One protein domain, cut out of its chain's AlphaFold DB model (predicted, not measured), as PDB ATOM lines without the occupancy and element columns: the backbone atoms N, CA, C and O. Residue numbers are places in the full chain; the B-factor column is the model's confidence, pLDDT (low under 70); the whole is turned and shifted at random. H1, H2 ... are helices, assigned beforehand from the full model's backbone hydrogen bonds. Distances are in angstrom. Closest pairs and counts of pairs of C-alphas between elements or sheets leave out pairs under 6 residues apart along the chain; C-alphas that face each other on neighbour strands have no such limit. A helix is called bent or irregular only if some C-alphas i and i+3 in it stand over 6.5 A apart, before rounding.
ATOM      1  N   ASP A  70     199.032 201.455 193.040       80.25
ATOM      2  CA  ASP A  70     200.193 201.977 193.749       80.25
ATOM      3  C   ASP A  70     201.062 202.804 192.786       80.25
ATOM      4  O   ASP A  70     201.831 202.290 191.964       80.25
ATOM      5  N   LEU A  71     200.877 204.121 192.849       81.19
ATOM      6  CA  LEU A  71     201.565 205.071 191.983       81.19
ATOM      7  C   LEU A  71     203.061 205.188 192.303       81.19
ATOM      8  O   LEU A  71     203.814 205.578 191.405       81.19
ATOM      9  N   SER A  72     203.490 204.871 193.530       77.00
ATOM     10  CA  SER A  72     204.905 204.920 193.913       77.00
ATOM     11  C   SER A  72     205.639 203.734 193.289       77.00
ATOM     12  O   SER A  72     206.618 203.925 192.563       77.00
ATOM     13  N   VAL A  73     205.078 202.527 193.410       81.62
ATOM     14  CA  VAL A  73     205.595 201.317 192.758       81.62
ATOM     15  C   VAL A  73     205.611 201.498 191.246       81.62
ATOM     16  O   VAL A  73     206.622 201.228 190.603       81.62
ATOM     17  N   LYS A  74     204.539 202.042 190.666       84.69
ATOM     18  CA  LYS A  74     204.468 202.287 189.222       84.69
ATOM     19  C   LYS A  74     205.525 203.272 188.727       84.69
ATOM     20  O   LYS A  74     206.005 203.110 187.610       84.69
ATOM     21  N   GLN A  75     205.903 204.277 189.518       82.69
ATOM     22  CA  GLN A  75     207.032 205.151 189.179       82.69
ATOM     23  C   GLN A  75     208.361 204.406 189.245       82.69
ATOM     24  O   GLN A  75     209.162 204.522 188.315       82.69
ATOM     25  N   LEU A  76     208.572 203.592 190.278       83.44
ATOM     26  CA  LEU A  76     209.770 202.761 190.394       83.44
ATOM     27  C   LEU A  76     209.877 201.737 189.254       83.44
ATOM     28  O   LEU A  76     210.982 201.366 188.875       83.44
ATOM     29  N   GLU A  77     208.772 201.313 188.645       87.00
ATOM     30  CA  GLU A  77     208.782 200.442 187.464       87.00
ATOM     31  C   GLU A  77     209.189 201.155 186.158       87.00
ATOM     32  O   GLU A  77     209.465 200.483 185.165       87.00
ATOM     33  N   THR A  78     209.271 202.492 186.124       86.88
ATOM     34  CA  THR A  78     209.618 203.254 184.901       86.88
ATOM     35  C   THR A  78     211.118 203.356 184.596       86.88
ATOM     36  O   THR A  78     211.507 204.105 183.699       86.88
ATOM     37  N   GLN A  79     211.953 202.580 185.290       89.06
ATOM     38  CA  GLN A  79     213.398 202.511 185.057       89.06
ATOM     39  C   GLN A  79     213.724 201.987 183.651       89.06
ATOM     40  O   GLN A  79     213.034 201.115 183.108       89.06
ATOM     41  N   SER A  80     214.800 202.497 183.055       91.19
ATOM     42  CA  SER A  80     215.282 201.992 181.777       91.19
ATOM     43  C   SER A  80     215.852 200.570 181.906       91.19
ATOM     44  O   SER A  80     216.275 200.121 182.968       91.19
ATOM     45  N   THR A  81     215.891 199.834 180.792       93.38
ATOM     46  CA  THR A  81     216.582 198.532 180.708       93.38
ATOM     47  C   THR A  81     217.986 198.658 180.110       93.38
ATOM     48  O   THR A  81     218.527 197.676 179.598       93.38
ATOM     49  N   SER A  82     218.509 199.879 180.026       95.44
ATOM     50  CA  SER A  82     219.765 200.189 179.357       95.44
ATOM     51  C   SER A  82     220.916 200.172 180.354       95.44
ATOM     52  O   SER A  82     220.789 200.658 181.471       95.44
ATOM     53  N   ASP A  83     222.064 199.660 179.918       93.38
ATOM     54  CA  ASP A  83     223.309 199.700 180.693       93.38
ATOM     55  C   ASP A  83     224.204 200.889 180.280       93.38
ATOM     56  O   ASP A  83     225.387 200.951 180.629       93.38
ATOM     57  N   GLU A  84     223.681 201.830 179.483       97.56
ATOM     58  CA  GLU A  84     224.405 203.045 179.116       97.56
ATOM     59  C   GLU A  84     224.491 204.014 180.304       97.56
ATOM     60  O   GLU A  84     223.524 204.249 181.024       97.56
ATOM     61  N   ILE A  85     225.660 204.637 180.494       97.06
ATOM     62  CA  ILE A  85     225.919 205.519 181.649       97.06
ATOM     63  C   ILE A  85     224.917 206.683 181.716       97.06
ATOM     64  O   ILE A  85     224.467 207.035 182.801       97.06
ATOM     65  N   ALA A  86     224.553 207.265 180.570       96.31
ATOM     66  CA  ALA A  86     223.603 208.377 180.513       96.31
ATOM     67  C   ALA A  86     222.183 207.968 180.946       96.31
ATOM     68  O   ALA A  86     221.470 208.763 181.563       96.31
ATOM     69  N   ASP A  87     221.792 206.727 180.655       95.62
ATOM     70  CA  ASP A  87     220.482 206.195 181.025       95.62
ATOM     71  C   ASP A  87     220.446 205.872 182.525       95.62
ATOM     72  O   ASP A  87     219.514 206.282 183.209       95.62
ATOM     73  N   ILE A  88     221.525 205.300 183.077       94.62
ATOM     74  CA  ILE A  88     221.672 205.074 184.527       94.62
ATOM     75  C   ILE A  88     221.600 206.395 185.306       94.62
ATOM     76  O   ILE A  88     220.931 206.480 186.334       94.62
ATOM     77  N   GLU A  89     222.283 207.445 184.837       94.56
ATOM     78  CA  GLU A  89     222.199 208.768 185.467       94.56
ATOM     79  C   GLU A  89     220.769 209.316 185.425       94.56
ATOM     80  O   GLU A  89     220.314 209.939 186.385       94.56
ATOM     81  N   THR A  90     220.044 209.070 184.336       93.62
ATOM     82  CA  THR A  90     218.643 209.477 184.202       93.62
ATOM     83  C   THR A  90     217.750 208.717 185.183       93.62
ATOM     84  O   THR A  90     216.991 209.356 185.910       93.62
ATOM     85  N   ASP A  91     217.894 207.395 185.276       93.88
ATOM     86  CA  ASP A  91     217.122 206.536 186.183       93.88
ATOM     87  C   ASP A  91     217.351 206.910 187.659       93.88
ATOM     88  O   ASP A  91     216.402 207.036 188.436       93.88
ATOM     89  N   ILE A  92     218.599 207.188 188.050       92.69
ATOM     90  CA  ILE A  92     218.933 207.630 189.415       92.69
ATOM     91  C   ILE A  92     218.315 208.995 189.730       92.69
ATOM     92  O   ILE A  92     217.792 209.189 190.823       92.69
ATOM     93  N   ASN A  93     218.346 209.943 188.789       91.31
ATOM     94  CA  ASN A  93     217.728 211.257 188.990       91.31
ATOM     95  C   ASN A  93     216.194 211.195 189.011       91.31
ATOM     96  O   ASN A  93     215.562 212.064 189.607       91.31
ATOM     97  N   ALA A  94     215.604 210.199 188.349       89.19
ATOM     98  CA  ALA A  94     214.168 209.947 188.349       89.19
ATOM     99  C   ALA A  94     213.698 209.126 189.562       89.19
ATOM    100  O   ALA A  94     212.495 209.004 189.777       89.19
ATOM    101  N   THR A  95     214.620 208.570 190.354       88.88
ATOM    102  CA  THR A  95     214.284 207.832 191.574       88.88
ATOM    103  C   THR A  95     213.792 208.810 192.644       88.88
ATOM    104  O   THR A  95     214.592 209.489 193.291       88.88
ATOM    105  N   ASP A  96     212.475 208.884 192.831       85.25
ATOM    106  CA  ASP A  96     211.827 209.700 193.861       85.25
ATOM    107  C   ASP A  96     211.581 208.875 195.135       85.25
ATOM    108  O   ASP A  96     210.898 207.853 195.105       85.25
ATOM    109  N   LEU A  97     212.155 209.323 196.257       88.62
ATOM    110  CA  LEU A  97     211.994 208.722 197.588       88.62
ATOM    111  C   LEU A  97     211.444 209.727 198.613       88.62
ATOM    112  O   LEU A  97     211.454 209.442 199.809       88.62
ATOM    113  N   GLU A  98     210.990 210.907 198.180       86.38
ATOM    114  CA  GLU A  98     210.586 211.994 199.085       86.38
ATOM    115  C   GLU A  98     209.404 211.596 199.983       86.38
ATOM    116  O   GLU A  98     209.290 212.072 201.111       86.38
ATOM    117  N   ASN A  99     208.566 210.666 199.517       83.31
ATOM    118  CA  ASN A  99     207.370 210.208 200.223       83.31
ATOM    119  C   ASN A  99     207.525 208.833 200.895       83.31
ATOM    120  O   ASN A  99     206.559 208.333 201.469       83.31
ATOM    121  N   LEU A 100     208.723 208.232 200.868       86.00
ATOM    122  CA  LEU A 100     208.940 206.879 201.391       86.00
ATOM    123  C   LEU A 100     208.632 206.782 202.893       86.00
ATOM    124  O   LEU A 100     208.052 205.800 203.343       86.00
ATOM    125  N   ASP A 101     208.967 207.815 203.668       87.75
ATOM    126  CA  ASP A 101     208.702 207.836 205.112       87.75
ATOM    127  C   ASP A 101     207.194 207.775 205.422       87.75
ATOM    128  O   ASP A 101     206.774 207.050 206.322       87.75
ATOM    129  N   GLN A 102     206.374 208.499 204.653       83.94
ATOM    130  CA  GLN A 102     204.914 208.485 204.793       83.94
ATOM    131  C   GLN A 102     204.323 207.136 204.373       83.94
ATOM    132  O   GLN A 102     203.373 206.649 204.980       83.94
ATOM    133  N   GLU A 103     204.882 206.523 203.335       82.19
ATOM    134  CA  GLU A 103     204.445 205.216 202.858       82.19
ATOM    135  C   GLU A 103     204.751 204.106 203.872       82.19
ATOM    136  O   GLU A 103     203.889 203.277 204.161       82.19
ATOM    137  N   LEU A 104     205.931 204.139 204.495       87.06
ATOM    138  CA  LEU A 104     206.292 203.214 205.571       87.06
ATOM    139  C   LEU A 104     205.410 203.401 206.815       87.06
ATOM    140  O   LEU A 104     205.009 202.410 207.423       87.06
ATOM    141  N   GLU A 105     205.047 204.639 207.161       85.19
ATOM    142  CA  GLU A 105     204.089 204.914 208.241       85.19
ATOM    143  C   GLU A 105     202.702 204.322 207.935       85.19
ATOM    144  O   GLU A 105     202.083 203.709 208.808       85.19
ATOM    145  N   ASN A 106     202.230 204.433 206.690       81.94
ATOM    146  CA  ASN A 106     200.957 203.841 206.269       81.94
ATOM    147  C   ASN A 106     200.964 202.307 206.387       81.94
ATOM    148  O   ASN A 106     199.971 201.725 206.826       81.94
ATOM    149  N   ILE A 107     202.082 201.658 206.046       82.62
ATOM    150  CA  ILE A 107     202.260 200.204 206.190       82.62
ATOM    151  C   ILE A 107     202.268 199.790 207.670       82.62
ATOM    152  O   ILE A 107     201.650 198.795 208.049       82.62
ATOM    153  N   ASP A 108     202.941 200.549 208.537       83.62
ATOM    154  CA  ASP A 108     202.959 200.266 209.977       83.62
ATOM    155  C   ASP A 108     201.552 200.362 210.591       83.62
ATOM    156  O   ASP A 108     201.174 199.528 211.422       83.62
ATOM    157  N   LEU A 109     200.751 201.341 210.154       79.56
ATOM    158  CA  LEU A 109     199.345 201.461 210.545       79.56
ATOM    159  C   LEU A 109     198.528 200.245 210.089       79.56
ATOM    160  O   LEU A 109     197.740 199.730 210.886       79.56
ATOM    161  N   GLU A 110     198.754 199.751 208.868       71.81
ATOM    162  CA  GLU A 110     198.091 198.556 208.327       71.81
ATOM    163  C   GLU A 110     198.329 197.318 209.201       71.81
ATOM    164  O   GLU A 110     197.390 196.577 209.479       71.81
ATOM    165  N   PHE A 111     199.556 197.101 209.685       82.88
ATOM    166  CA  PHE A 111     199.907 195.903 210.460       82.88
ATOM    167  C   PHE A 111     199.614 195.990 211.968       82.88
ATOM    168  O   PHE A 111     199.816 195.006 212.688       82.88
ATOM    169  N   SER A 112     199.135 197.132 212.469       74.81
ATOM    170  CA  SER A 112     198.928 197.399 213.903       74.81
ATOM    171  C   SER A 112     197.587 196.918 214.501       74.81
ATOM    172  O   SER A 112     197.141 197.476 215.503       74.81
ATOM    173  N   PHE A 113     196.970 195.876 213.922       62.50
ATOM    174  CA  PHE A 113     195.643 195.342 214.301       62.50
ATOM    175  C   PHE A 113     195.408 195.152 215.812       62.50
ATOM    176  O   PHE A 113     196.287 194.576 216.503       62.50
TER     177      PHE A 113
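AT A GLANCE: This is residues 70 to 113 of the 113 residues of an uncharacterized protein of Parcubacteria group bacterium (UniProt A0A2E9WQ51). The chain makes a long, open hook of three separate helices: from H1 it runs out to a turn near residues 81 to 84, folds back through H2, and continues through a tight link into H3, which reaches away at the other end. No helix packs on another, and residues 104 to 113, of which 104 to 111 belong to H3, stick out as a free arm that adds to the length. The printed part has 44 residues with three named helices, in the order H1, H2, H3, and no named strand, and its class is all helix. It is only just extended, close to loose, with a radius of gyration of the C-alphas of 14.1 A, and it spans 46 by 16 by 13 A along its three main axes.

HOW THE PARTS SIT: H1, residues 71 to 76, touches no helix. A short link of 8 residues leads from it to H2, residues 85 to 94, and these two helices are apart, with no C-alpha of the one within 8 A of the other. A tight link of 5 residues leads on to H3, residues 100 to 111, and H2 and H3 are also apart. H1 and H3 are apart too. In H1, H2 and H3, every O i to N i+4 pair is within hydrogen-bond range. None of the three helices is bent or irregular.

IN THESE COORDINATES: Residue 70, an Asp, comes before H1, which runs from Leu 71, with its C-alpha at (201.565, 205.071, 191.983), to Leu 76. H2 runs from Ile 85, with its C-alpha at (225.919, 205.519, 181.649), to Ala 94, and measures 14.2 A from first to last C-alpha. H3, the longest helix with 12 residues, runs from Leu 100 to Phe 111, whose C-alpha is at (199.907, 195.903, 210.460), and measures 16.9 A from first to last C-alpha. H1 is the shorter one, 8.7 A from first to last C-alpha.

THE WHOLE: The C-alphas of Glu 84 and Phe 113, the two farthest apart in the domain, are 46.1 A apart, while those of Asp 70 and Phe 113, the first and last printed, are 22.1 A apart. Without the residues that stand free, the body has 34 residues and spans 33 by 15 by 8 A. The printed part has no cut and no long link, and it ends at residue 113, the chain's last residue. The mean pLDDT of the printed part is 86.5, and residue 113 is under 70.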